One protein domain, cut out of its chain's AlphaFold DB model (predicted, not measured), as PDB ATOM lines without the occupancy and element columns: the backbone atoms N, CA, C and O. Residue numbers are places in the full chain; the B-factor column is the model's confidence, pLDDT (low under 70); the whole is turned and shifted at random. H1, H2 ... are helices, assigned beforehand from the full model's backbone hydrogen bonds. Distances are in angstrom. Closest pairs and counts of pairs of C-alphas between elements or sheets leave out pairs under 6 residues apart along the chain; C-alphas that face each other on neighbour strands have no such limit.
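What this domain is: This is residues 2 to 77 and 93 to 113 of the 1225 residues of the protein "reticulocyte-binding protein 2 homolog a-like isoform X1" of Sitophilus oryzae (UniProt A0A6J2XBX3). One long helix, H1, makes the longest axis, and shorter helices pack on its later part: H2 folds back along it, H3 starts beside it at Pro 61 and runs away from it about perpendicular, and H5 runs beside it with its last residues, 106 to 110, in contact. Residues 2 to 11 of H1 stick out at one end, residues 35 to 41 at the other; little H4 follows H3, away from H1. The 97 printed residues hold five named helices, H1 to H5 in order, and no named strand; the class is all helix. The whole is elongated, 55 by 30 by 20 A, yet only just compact, close to loose, with a radius of gyration of the C-alphas of 15.1 A.

How they stand to each other: H1, residues 2 to 37, forms a helical hairpin with H2, residues 51 to 59: residues 23 to 34 of H1 touch it, at a steep tilt of 39 degrees, opposite ways, the closest C-alphas being those of Cys 27 and Phe 58, 5.2 A apart. H3, residues 61 to 70, touches residues 16 to 24 of H1, about perpendicular at 79 degrees; the closest C-alphas, of Asp 20 and Pro 61, are 6.2 A apart. H2 and H3 touch only at the corner, with the C-alphas of Val 57 and His 64 closest at 5.4 A. H4, residues 72 to 75, is close to H3 but not clearly touching, with the C-alphas of Leu 68 and Thr 75 closest at 7.8 A. Residues 106 to 110 of H5, residues 96 to 110, touch H1 at a shallow tilt of 27 degrees, the same way, closest at the C-alphas of Thr 26 and Val 109, 6.7 A. Every O i to N i+4 pair is within hydrogen-bond range in H3 and H5, 31 of 32 in H1 and 4 of 5 in H2; H4 is too short for one.

Where its parts are: H1 is 52.0 A long from C-alpha 2 at (143.022, 90.853, 135.408); H2 is 11.9 A, H3 13.6 A and H4 5.7 A. H5 is 20.9 A long and ends with C-alpha 110 at (160.707, 100.689, 169.421).

The domain as a whole: The C-alphas of Ser 2 and Tyr 40, the two farthest apart, are 55.5 A apart. The link from H1 to H2 is long, 13 residues. Residues 78 to 92 are cut out, with 25.3 A from C-alpha 77 to C-alpha 93. Mean pLDDT of the printed part is 72.7, with residues 2 to 15, 36 to 42 and 71 to 77 among those under 70.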
ATOM      1  N   SER A   2     143.673  91.474 134.232       56.94
ATOM      2  CA  SER A   2     143.022  90.853 135.408       56.94
ATOM      3  C   SER A   2     144.000  90.182 136.380       56.94
ATOM      4  O   SER A   2     143.999  90.535 137.554       56.94
ATOM      5  N   ALA A   3     144.898  89.323 135.883       60.94
ATOM      6  CA  ALA A   3     145.919  88.662 136.707       60.94
ATOM      7  C   ALA A   3     146.857  89.662 137.419       60.94
ATOM      8  O   ALA A   3     147.284  89.434 138.547       60.94
ATOM      9  N   GLU A   4     147.125  90.819 136.801       62.12
ATOM     10  CA  GLU A   4     147.855  91.908 137.458       62.12
ATOM     11  C   GLU A   4     147.049  92.475 138.630       62.12
ATOM     12  O   GLU A   4     147.599  92.641 139.711       62.12
ATOM     13  N   ARG A   5     145.747  92.756 138.458       62.59
ATOM     14  CA  ARG A   5     144.888  93.263 139.549       62.59
ATOM     15  C   ARG A   5     144.801  92.283 140.721       62.59
ATOM     16  O   ARG A   5     144.756  92.733 141.863       62.59
ATOM     17  N   GLU A   6     144.808  90.981 140.452       64.75
ATOM     18  CA  GLU A   6     144.865  89.936 141.482       64.75
ATOM     19  C   GLU A   6     146.228  89.950 142.198       64.75
ATOM     20  O   GLU A   6     146.272  90.103 143.417       64.75
ATOM     21  N   SER A   7     147.345  89.972 141.458       68.56
ATOM     22  CA  SER A   7     148.694  90.127 142.032       68.56
ATOM     23  C   SER A   7     148.853  91.409 142.873       68.56
ATOM     24  O   SER A   7     149.407  91.374 143.973       68.56
ATOM     25  N   TRP A   8     148.321  92.546 142.410       63.56
ATOM     26  CA  TRP A   8     148.315  93.812 143.153       63.56
ATOM     27  C   TRP A   8     147.445  93.751 144.415       63.56
ATOM     28  O   TRP A   8     147.829  94.320 145.438       63.56
ATOM     29  N   SER A   9     146.307  93.051 144.375       66.06
ATOM     30  CA  SER A   9     145.475  92.793 145.557       66.06
ATOM     31  C   SER A   9     146.258  92.015 146.617       66.06
ATOM     32  O   SER A   9     146.286  92.421 147.780       66.06
ATOM     33  N   ASP A  10     146.956  90.950 146.224       67.44
ATOM     34  CA  ASP A  10     147.690  90.107 147.168       67.44
ATOM     35  C   ASP A  10     148.928  90.802 147.747       67.44
ATOM     36  O   ASP A  10     149.119  90.766 148.963       67.44
ATOM     37  N   LYS A  11     149.676  91.574 146.945       64.75
ATOM     38  CA  LYS A  11     150.739  92.471 147.446       64.75
ATOM     39  C   LYS A  11     150.222  93.453 148.507       64.75
ATOM     40  O   LYS A  11     150.871  93.659 149.532       64.75
ATOM     41  N   ILE A  12     149.045  94.050 148.292       65.62
ATOM     42  CA  ILE A  12     148.417  94.966 149.260       65.62
ATOM     43  C   ILE A  12     147.954  94.209 150.514       65.62
ATOM     44  O   ILE A  12     148.128  94.713 151.625       65.62
ATOM     45  N   ASN A  13     147.403  93.002 150.370       69.81
ATOM     46  CA  ASN A  13     146.995  92.165 151.499       69.81
ATOM     47  C   ASN A  13     148.192  91.721 152.350       69.81
ATOM     48  O   ASN A  13     148.094  91.744 153.577       69.81
ATOM     49  N   ASP A  14     149.324  91.374 151.739       66.69
ATOM     50  CA  ASP A  14     150.540  90.997 152.462       66.69
ATOM     51  C   ASP A  14     151.228  92.199 153.118       66.69
ATOM     52  O   ASP A  14     151.639  92.088 154.274       66.69
ATOM     53  N   LEU A  15     151.246  93.380 152.488       68.69
ATOM     54  CA  LEU A  15     151.651  94.623 153.159       68.69
ATOM     55  C   LEU A  15     150.729  94.945 154.352       68.69
ATOM     56  O   LEU A  15     151.210  95.300 155.429       68.69
ATOM     57  N   LEU A  16     149.411  94.783 154.211       71.88
ATOM     58  CA  LEU A  16     148.465  94.985 155.315       71.88
ATOM     59  C   LEU A  16     148.655  93.959 156.441       71.88
ATOM     60  O   LEU A  16     148.608  94.348 157.605       71.88
ATOM     61  N   ARG A  17     148.917  92.683 156.127       74.44
ATOM     62  CA  ARG A  17     149.273  91.636 157.108       74.44
ATOM     63  C   ARG A  17     150.602  91.923 157.794       74.44
ATOM     64  O   ARG A  17     150.723  91.720 158.995       74.44
ATOM     65  N   PHE A  18     151.594  92.405 157.054       73.56
ATOM     66  CA  PHE A  18     152.898  92.791 157.580       73.56
ATOM     67  C   PHE A  18     152.769  93.965 158.562       73.56
ATOM     68  O   PHE A  18     153.318  93.912 159.660       73.56
ATOM     69  N   ILE A  19     151.989  94.988 158.201       72.00
ATOM     70  CA  ILE A  19     151.671  96.131 159.065       72.00
ATOM     71  C   ILE A  19     150.877  95.682 160.300       72.00
ATOM     72  O   ILE A  19     151.216  96.071 161.415       72.00
ATOM     73  N   ASP A  20     149.866  94.829 160.119       76.94
ATOM     74  CA  ASP A  20     149.070  94.232 161.196       76.94
ATOM     75  C   ASP A  20     149.942  93.429 162.175       76.94
ATOM     76  O   ASP A  20     149.837  93.630 163.379       76.94
ATOM     77  N   LEU A  21     150.863  92.593 161.681       73.94
ATOM     78  CA  LEU A  21     151.824  91.841 162.496       73.94
ATOM     79  C   LEU A  21     152.804  92.760 163.232       73.94
ATOM     80  O   LEU A  21     152.979  92.614 164.440       73.94
ATOM     81  N   MET A  22     153.419  93.714 162.527       71.69
ATOM     82  CA  MET A  22     154.358  94.685 163.095       71.69
ATOM     83  C   MET A  22     153.701  95.452 164.245       71.69
ATOM     84  O   MET A  22     154.214  95.454 165.365       71.69
ATOM     85  N   VAL A  23     152.525  96.030 164.001       73.38
ATOM     86  CA  VAL A  23     151.772  96.791 165.000       73.38
ATOM     87  C   VAL A  23     151.223  95.889 166.109       73.38
ATOM     88  O   VAL A  23     151.247  96.288 167.271       73.38
ATOM     89  N   LYS A  24     150.833  94.638 165.821       75.19
ATOM     90  CA  LYS A  24     150.452  93.677 166.866       75.19
ATOM     91  C   LYS A  24     151.608  93.330 167.797       75.19
ATOM     92  O   LYS A  24     151.402  93.368 169.004       75.19
ATOM     93  N   GLN A  25     152.811  93.044 167.296       69.12
ATOM     94  CA  GLN A  25     153.970  92.767 168.162       69.12
ATOM     95  C   GLN A  25     154.366  94.008 168.981       69.12
ATOM     96  O   GLN A  25     154.485  93.933 170.205       69.12
ATOM     97  N   THR A  26     154.459  95.160 168.316       68.62
ATOM     98  CA  THR A  26     154.761  96.472 168.909       68.62
ATOM     99  C   THR A  26     153.786  96.823 170.048       68.62
ATOM    100  O   THR A  26     154.187  97.177 171.159       68.62
ATOM    101  N   CYS A  27     152.477  96.668 169.822       70.38
ATOM    102  CA  CYS A  27     151.452  97.065 170.788       70.38
ATOM    103  C   CYS A  27     151.048  95.959 171.788       70.38
ATOM    104  O   CYS A  27     150.537  96.293 172.860       70.38
ATOM    105  N   ARG A  28     151.357  94.672 171.534       71.88
ATOM    106  CA  ARG A  28     151.364  93.608 172.568       71.88
ATOM    107  C   ARG A  28     152.236  94.009 173.745       71.88
ATOM    108  O   ARG A  28     151.801  93.907 174.891       71.88
ATOM    109  N   ARG A  29     153.444  94.501 173.442       70.75
ATOM    110  CA  ARG A  29     154.425  94.954 174.431       70.75
ATOM    111  C   ARG A  29     153.837  96.047 175.321       70.75
ATOM    112  O   ARG A  29     153.802  95.892 176.537       70.75
ATOM    113  N   ALA A  30     153.265  97.089 174.711       70.56
ATOM    114  CA  ALA A  30     152.609  98.184 175.426       70.56
ATOM    115  C   ALA A  30     151.438  97.700 176.306       70.56
ATOM    116  O   ALA A  30     151.378  98.028 177.492       70.56
ATOM    117  N   LYS A  31     150.538  96.863 175.766       73.94
ATOM    118  CA  LYS A  31     149.415  96.281 176.523       73.94
ATOM    119  C   LYS A  31     149.898  95.483 177.742       73.94
ATOM    120  O   LYS A  31     149.341  95.625 178.827       73.94
ATOM    121  N   TYR A  32     150.960  94.700 177.580       71.88
ATOM    122  CA  TYR A  32     151.539  93.896 178.653       71.88
ATOM    123  C   TYR A  32     152.292  94.741 179.698       71.88
ATOM    124  O   TYR A  32     152.207  94.456 180.894       71.88
ATOM    125  N   GLU A  33     153.004  95.796 179.287       71.00
ATOM    126  CA  GLU A  33     153.650  96.738 180.213       71.00
ATOM    127  C   GLU A  33     152.618  97.433 181.117       71.00
ATOM    128  O   GLU A  33     152.848  97.541 182.321       71.00
ATOM    129  N   TYR A  34     151.437  97.794 180.599       73.75
ATOM    130  CA  TYR A  34     150.310  98.267 181.422       73.75
ATOM    131  C   TYR A  34     149.814  97.193 182.401       73.75
ATOM    132  O   TYR A  34     149.665  97.458 183.598       73.75
ATOM    133  N   ASP A  35     149.588  95.971 181.909       73.25
ATOM    134  CA  ASP A  35     149.053  94.857 182.704       73.25
ATOM    135  C   ASP A  35     150.030  94.374 183.803       73.25
ATOM    136  O   ASP A  35     149.625  93.641 184.711       73.25
ATOM    137  N   THR A  36     151.305  94.795 183.757       67.94
ATOM    138  CA  THR A  36     152.347  94.436 184.740       67.94
ATOM    139  C   THR A  36     152.866  95.587 185.603       67.94
ATOM    140  O   THR A  36     153.010  95.386 186.810       67.94
ATOM    141  N   ARG A  37     153.118  96.786 185.057       69.06
ATOM    142  CA  ARG A  37     153.601  97.943 185.844       69.06
ATOM    143  C   ARG A  37     152.507  98.572 186.718       69.06
ATOM    144  O   ARG A  37     152.813  99.219 187.718       69.06
ATOM    145  N   GLY A  38     151.234  98.344 186.388       61.19
ATOM    146  CA  GLY A  38     150.096  98.851 187.153       61.19
ATOM    147  C   GLY A  38     149.856 100.357 186.979       61.19
ATOM    148  O   GLY A  38     150.594 101.072 186.308       61.19
ATOM    149  N   ARG A  39     148.777 100.858 187.594       59.00
ATOM    150  CA  ARG A  39     148.167 102.177 187.302       59.00
ATOM    151  C   ARG A  39     148.922 103.400 187.869       59.00
ATOM    152  O   ARG A  39     148.278 104.364 188.273       59.00
ATOM    153  N   TYR A  40     150.253 103.354 187.956       56.25
ATOM    154  CA  TYR A  40     151.064 104.386 188.620       56.25
ATOM    155  C   TYR A  40     151.778 105.371 187.687       56.25
ATOM    156  O   TYR A  40     152.182 106.439 188.150       56.25
ATOM    157  N   ILE A  41     151.887 105.085 186.386       60.66
ATOM    158  CA  ILE A  41     152.368 106.078 185.418       60.66
ATOM    159  C   ILE A  41     151.225 107.065 185.132       60.66
ATOM    160  O   ILE A  41     150.144 106.673 184.689       60.66
ATOM    161  N   LYS A  42     151.454 108.360 185.385       65.88
ATOM    162  CA  LYS A  42     150.551 109.445 184.964       65.88
ATOM    163  C   LYS A  42     150.727 109.711 183.466       65.88
ATOM    164  O   LYS A  42     151.316 110.713 183.077       65.88
ATOM    165  N   GLU A  43     150.253 108.789 182.637       70.62
ATOM    166  CA  GLU A  43     150.294 108.951 181.183       70.62
ATOM    167  C   GLU A  43     149.389 110.097 180.713       70.62
ATOM    168  O   GLU A  43     148.245 110.239 181.160       70.62
ATOM    169  N   ASP A  44     149.882 110.879 179.751       77.75
ATOM    170  CA  ASP A  44     149.040 111.771 178.962       77.75
ATOM    171  C   ASP A  44     148.136 110.937 178.045       77.75
ATOM    172  O   ASP A  44     148.537 110.500 176.968       77.75
ATOM    173  N   LYS A  45     146.882 110.757 178.470       79.75
ATOM    174  CA  LYS A  45     145.835 110.032 177.735       79.75
ATOM    175  C   LYS A  45     145.494 110.622 176.359       79.75
ATOM    176  O   LYS A  45     144.758 109.985 175.608       79.75
ATOM    177  N   THR A  46     145.962 111.831 176.042       78.19
ATOM    178  CA  THR A  46     145.750 112.467 174.733       78.19
ATOM    179  C   THR A  46     146.847 112.123 173.723       78.19
ATOM    180  O   THR A  46     146.617 112.225 172.518       78.19
ATOM    181  N   SER A  47     148.000 111.631 174.189       81.44
ATOM    182  CA  SER A  47     149.101 111.186 173.335       81.44
ATOM    183  C   SER A  47     148.723 109.963 172.493       81.44
ATOM    184  O   SER A  47     148.145 108.993 172.992       81.44
ATOM    185  N   ILE A  48     149.146 109.954 171.225       75.75
ATOM    186  CA  ILE A  48     149.081 108.770 170.345       75.75
ATOM    187  C   ILE A  48     150.001 107.626 170.813       75.75
ATOM    188  O   ILE A  48     149.863 106.498 170.351       75.75
ATOM    189  N   TYR A  49     150.909 107.905 171.752       78.06
ATOM    190  CA  TYR A  49     151.768 106.919 172.414       78.06
ATOM    191  C   TYR A  49     151.271 106.543 173.820       78.06
ATOM    192  O   TYR A  49     151.932 105.774 174.512       78.06
ATOM    193  N   SER A  50     150.110 107.056 174.254       81.12
ATOM    194  CA  SER A  50     149.451 106.577 175.478       81.12
ATOM    195  C   SER A  50     149.086 105.104 175.342       81.12
ATOM    196  O   SER A  50     148.676 104.655 174.268       81.12
ATOM    197  N   VAL A  51     149.173 104.332 176.421       74.38
ATOM    198  CA  VAL A  51     148.939 102.888 176.339       74.38
ATOM    199  C   VAL A  51     147.459 102.565 176.094       74.38
ATOM    200  O   VAL A  51     147.150 101.548 175.480       74.38
ATOM    201  N   ASP A  52     146.531 103.471 176.421       79.50
ATOM    202  CA  ASP A  52     145.132 103.376 175.977       79.50
ATOM    203  C   ASP A  52     144.953 103.646 174.467       79.50
ATOM    204  O   ASP A  52     143.985 103.169 173.872       79.50
ATOM    205  N   HIS A  53     145.845 104.396 173.806       81.75
ATOM    206  CA  HIS A  53     145.881 104.480 172.338       81.75
ATOM    207  C   HIS A  53     146.562 103.244 171.735       81.75
ATOM    208  O   HIS A  53     145.980 102.606 170.862       81.75
ATOM    209  N   LEU A  54     147.728 102.840 172.253       78.50
ATOM    210  CA  LEU A  54     148.446 101.649 171.786       78.50
ATOM    211  C   LEU A  54     147.625 100.359 171.983       78.50
ATOM    212  O   LEU A  54     147.658  99.492 171.120       78.50
ATOM    213  N   ARG A  55     146.807 100.243 173.040       78.06
ATOM    214  CA  ARG A  55     145.842  99.137 173.215       78.06
ATOM    215  C   ARG A  55     144.766  99.132 172.129       78.06
ATOM    216  O   ARG A  55     144.493  98.079 171.565       78.06
ATOM    217  N   ARG A  56     144.175 100.286 171.807       81.19
ATOM    218  CA  ARG A  56     143.188 100.392 170.716       81.19
ATOM    219  C   ARG A  56     143.817 100.027 169.371       81.19
ATOM    220  O   ARG A  56     143.256  99.231 168.629       81.19
ATOM    221  N   VAL A  57     145.026 100.524 169.112       75.62
ATOM    222  CA  VAL A  57     145.849 100.157 167.952       75.62
ATOM    223  C   VAL A  57     146.227  98.664 167.951       75.62
ATOM    224  O   VAL A  57     146.301  98.077 166.881       75.62
ATOM    225  N   PHE A  58     146.397  98.007 169.103       74.00
ATOM    226  CA  PHE A  58     146.568  96.547 169.173       74.00
ATOM    227  C   PHE A  58     145.288  95.778 168.812       74.00
ATOM    228  O   PHE A  58     145.353  94.737 168.158       74.00
ATOM    229  N   GLU A  59     144.136  96.263 169.272       77.06
ATOM    230  CA  GLU A  59     142.856  95.555 169.185       77.06
ATOM    231  C   GLU A  59     142.209  95.713 167.799       77.06
ATOM    232  O   GLU A  59     141.833  94.707 167.202       77.06
ATOM    233  N   ASN A  60     142.203  96.928 167.234       78.06
ATOM    234  CA  ASN A  60     141.768  97.219 165.860       78.06
ATOM    235  C   ASN A  60     142.864  97.974 165.065       78.06
ATOM    236  O   ASN A  60     142.672  99.141 164.694       78.06
ATOM    237  N   PRO A  61     144.016  97.343 164.751       70.06
ATOM    238  CA  PRO A  61     145.136  97.995 164.063       70.06
ATOM    239  C   PRO A  61     144.728  98.591 162.723       70.06
ATOM    240  O   PRO A  61     145.011  99.757 162.469       70.06
ATOM    241  N   ARG A  62     143.997  97.851 161.879       69.56
ATOM    242  CA  ARG A  62     143.579  98.352 160.559       69.56
ATOM    243  C   ARG A  62     142.768  99.649 160.659       69.56
ATOM    244  O   ARG A  62     143.002 100.559 159.870       69.56
ATOM    245  N   GLU A  63     141.854  99.754 161.622       78.31
ATOM    246  CA  GLU A  63     141.032 100.955 161.803       78.31
ATOM    247  C   GLU A  63     141.836 102.110 162.397       78.31
ATOM    248  O   GLU A  63     141.783 103.221 161.875       78.31
ATOM    249  N   HIS A  64     142.602 101.872 163.465       77.31
ATOM    250  CA  HIS A  64     143.304 102.952 164.157       77.31
ATOM    251  C   HIS A  64     144.564 103.427 163.423       77.31
ATOM    252  O   HIS A  64     144.842 104.624 163.448       77.31
ATOM    253  N   ILE A  65     145.256 102.559 162.677       71.12
ATOM    254  CA  ILE A  65     146.285 102.984 161.716       71.12
ATOM    255  C   ILE A  65     145.635 103.853 160.641       71.12
ATOM    256  O   ILE A  65     146.120 104.949 160.395       71.12
ATOM    257  N   TYR A  66     144.500 103.442 160.060       76.06
ATOM    258  CA  TYR A  66     143.791 104.253 159.062       76.06
ATOM    259  C   TYR A  66     143.279 105.588 159.641       76.06
ATOM    260  O   TYR A  66     143.289 106.601 158.947       76.06
ATOM    261  N   GLN A  67     142.908 105.648 160.926       80.44
ATOM    262  CA  GLN A  67     142.571 106.901 161.617       80.44
ATOM    263  C   GLN A  67     143.796 107.807 161.836       80.44
ATOM    264  O   GLN A  67     143.701 109.001 161.546       80.44
ATOM    265  N   LEU A  68     144.926 107.260 162.307       73.12
ATOM    266  CA  LEU A  68     146.207 107.974 162.464       73.12
ATOM    267  C   LEU A  68     146.696 108.553 161.131       73.12
ATOM    268  O   LEU A  68     147.123 109.703 161.066       73.12
ATOM    269  N   VAL A  69     146.586 107.745 160.077       71.19
ATOM    270  CA  VAL A  69     146.951 108.050 158.692       71.19
ATOM    271  C   VAL A  69     146.044 109.122 158.082       71.19
ATOM    272  O   VAL A  69     146.544 110.094 157.528       71.19
ATOM    273  N   LYS A  70     144.715 108.992 158.221       72.81
ATOM    274  CA  LYS A  70     143.727 109.836 157.520       72.81
ATOM    275  C   LYS A  70     143.281 111.087 158.296       72.81
ATOM    276  O   LYS A  70     142.604 111.939 157.731       72.81
ATOM    277  N   ASN A  71     143.640 111.236 159.578       69.88
ATOM    278  CA  ASN A  71     143.379 112.452 160.379       69.88
ATOM    279  C   ASN A  71     144.668 113.093 160.965       69.88
ATOM    280  O   ASN A  71     144.666 113.463 162.145       69.88
ATOM    281  N   PRO A  72     145.753 113.298 160.190       54.94
ATOM    282  CA  PRO A  72     147.040 113.755 160.730       54.94
ATOM    283  C   PRO A  72     146.938 115.125 161.427       54.94
ATOM    284  O   PRO A  72     147.553 115.347 162.467       54.94
ATOM    285  N   GLN A  73     146.092 116.029 160.918       53.34
ATOM    286  CA  GLN A  73     145.905 117.371 161.487       53.34
ATOM    287  C   GLN A  73     145.141 117.401 162.827       53.34
ATOM    288  O   GLN A  73     145.187 118.413 163.523       53.34
ATOM    289  N   LYS A  74     144.449 116.323 163.236       56.91
ATOM    290  CA  LYS A  74     143.777 116.281 164.555       56.91
ATOM    291  C   LYS A  74     144.731 115.909 165.693       56.91
ATOM    292  O   LYS A  74     144.479 116.295 166.834       56.91
ATOM    293  N   THR A  75     145.806 115.184 165.390       51.94
ATOM    294  CA  THR A  75     146.831 114.747 166.352       51.94
ATOM    295  C   THR A  75     148.085 115.626 166.318       51.94
ATOM    296  O   THR A  75     148.681 115.850 167.367       51.94
ATOM    297  N   LEU A  76     148.447 116.206 165.168       53.72
ATOM    298  CA  LEU A  76     149.523 117.200 165.036       53.72
ATOM    299  C   LEU A  76     148.968 118.634 165.006       53.72
ATOM    300  O   LEU A  76     148.952 119.303 163.971       53.72
ATOM    301  N   LYS A  77     148.540 119.133 166.174       46.69
ATOM    302  CA  LYS A  77     148.175 120.548 166.373       46.69
ATOM    303  C   LYS A  77     149.419 121.449 166.287       46.69
ATOM    304  O   LYS A  77     150.002 121.793 167.309       46.69
ATOM    305  N   ARG A  93     145.793 102.759 148.206       67.38
ATOM    306  CA  ARG A  93     147.238 102.771 148.444       67.38
ATOM    307  C   ARG A  93     147.612 103.847 149.462       67.38
ATOM    308  O   ARG A  93     147.345 105.024 149.240       67.38
ATOM    309  N   PHE A  94     148.309 103.452 150.531       74.06
ATOM    310  CA  PHE A  94     148.987 104.406 151.412       74.06
ATOM    311  C   PHE A  94     149.984 105.237 150.598       74.06
ATOM    312  O   PHE A  94     150.864 104.682 149.937       74.06
ATOM    313  N   THR A  95     149.880 106.558 150.672       82.56
ATOM    314  CA  THR A  95     150.844 107.492 150.087       82.56
ATOM    315  C   THR A  95     152.201 107.385 150.794       82.56
ATOM    316  O   THR A  95     152.287 106.986 151.958       82.56
ATOM    317  N   LYS A  96     153.289 107.800 150.129       82.38
ATOM    318  CA  LYS A  96     154.646 107.764 150.716       82.38
ATOM    319  C   LYS A  96     154.757 108.550 152.037       82.38
ATOM    320  O   LYS A  96     155.565 108.199 152.893       82.38
ATOM    321  N   ILE A  97     153.923 109.579 152.229       81.38
ATOM    322  CA  ILE A  97     153.839 110.357 153.477       81.38
ATOM    323  C   ILE A  97     153.268 109.493 154.607       81.38
ATOM    324  O   ILE A  97     153.850 109.426 155.685       81.38
ATOM    325  N   GLU A  98     152.163 108.796 154.353       80.69
ATOM    326  CA  GLU A  98     151.479 107.943 155.331       80.69
ATOM    327  C   GLU A  98     152.327 106.714 155.696       80.69
ATOM    328  O   GLU A  98     152.418 106.343 156.865       80.69
ATOM    329  N   GLN A  99     153.027 106.140 154.713       83.81
ATOM    330  CA  GLN A  99     154.011 105.073 154.923       83.81
ATOM    331  C   GLN A  99     155.181 105.540 155.809       83.81
ATOM    332  O   GLN A  99     155.552 104.866 156.772       83.81
ATOM    333  N   LYS A 100     155.726 106.736 155.546       87.00
ATOM    334  CA  LYS A 100     156.770 107.344 156.385       87.00
ATOM    335  C   LYS A 100     156.264 107.651 157.798       87.00
ATOM    336  O   LYS A 100     156.961 107.349 158.762       87.00
ATOM    337  N   MET A 101     155.044 108.176 157.937       82.75
ATOM    338  CA  MET A 101     154.399 108.386 159.239       82.75
ATOM    339  C   MET A 101     154.237 107.079 160.021       82.75
ATOM    340  O   MET A 101     154.448 107.080 161.232       82.75
ATOM    341  N   LEU A 102     153.907 105.968 159.354       82.31
ATOM    342  CA  LEU A 102     153.841 104.656 159.992       82.31
ATOM    343  C   LEU A 102     155.227 104.180 160.447       82.31
ATOM    344  O   LEU A 102     155.369 103.762 161.594       82.31
ATOM    345  N   LEU A 103     156.262 104.305 159.609       86.44
ATOM    346  CA  LEU A 103     157.637 103.975 160.001       86.44
ATOM    347  C   LEU A 103     158.097 104.818 161.207       86.44
ATOM    348  O   LEU A 103     158.685 104.281 162.142       86.44
ATOM    349  N   ASP A 104     157.805 106.119 161.217       87.06
ATOM    350  CA  ASP A 104     158.174 107.029 162.310       87.06
ATOM    351  C   ASP A 104     157.284 106.866 163.563       87.06
ATOM    352  O   ASP A 104     157.704 107.219 164.666       87.06
ATOM    353  N   PHE A 105     156.082 106.287 163.435       82.88
ATOM    354  CA  PHE A 105     155.287 105.801 164.567       82.88
ATOM    355  C   PHE A 105     155.913 104.545 165.180       82.88
ATOM    356  O   PHE A 105     156.148 104.535 166.386       82.88
ATOM    357  N   VAL A 106     156.228 103.526 164.371       82.31
ATOM    358  CA  VAL A 106     156.769 102.251 164.869       82.31
ATOM    359  C   VAL A 106     158.157 102.444 165.487       82.31
ATOM    360  O   VAL A 106     158.368 101.976 166.603       82.31
ATOM    361  N   LYS A 107     159.053 103.234 164.868       86.62
ATOM    362  CA  LYS A 107     160.320 103.661 165.503       86.62
ATOM    363  C   LYS A 107     160.085 104.234 166.900       86.62
ATOM    364  O   LYS A 107     160.730 103.811 167.841       86.62
ATOM    365  N   LYS A 108     159.105 105.126 167.070       84.00
ATOM    366  CA  LYS A 108     158.827 105.732 168.381       84.00
ATOM    367  C   LYS A 108     158.223 104.780 169.419       84.00
ATOM    368  O   LYS A 108     158.193 105.150 170.586       84.00
ATOM    369  N   VAL A 109     157.771 103.576 169.052       75.81
ATOM    370  CA  VAL A 109     157.386 102.531 170.026       75.81
ATOM    371  C   VAL A 109     158.520 101.513 170.251       75.81
ATOM    372  O   VAL A 109     158.682 101.023 171.374       75.81
ATOM    373  N   GLN A 110     159.386 101.306 169.254       84.06
ATOM    374  CA  GLN A 110     160.707 100.689 169.421       84.06
ATOM    375  C   GLN A 110     161.582 101.512 170.391       84.06
ATOM    376  O   GLN A 110     162.193 100.943 171.292       84.06
ATOM    377  N   ASP A 111     161.580 102.844 170.287       85.00
ATOM    378  CA  ASP A 111     162.292 103.774 171.182       85.00
ATOM    379  C   ASP A 111     161.749 103.738 172.628       85.00
ATOM    380  O   ASP A 111     162.452 104.110 173.564       85.00
ATOM    381  N   LEU A 112     160.516 103.254 172.838       80.75
ATOM    382  CA  LEU A 112     159.965 102.985 174.172       80.75
ATOM    383  C   LEU A 112     160.450 101.645 174.757       80.75
ATOM    384  O   LEU A 112     159.976 101.263 175.826       80.75
ATOM    385  N   SER A 113     161.295 100.870 174.067       83.25
ATOM    386  CA  SER A 113     161.723  99.543 174.541       83.25
ATOM    387  C   SER A 113     162.683  99.611 175.741       83.25
ATOM    388  O   SER A 113     163.575 100.460 175.776       83.25
TER     389      SER A 113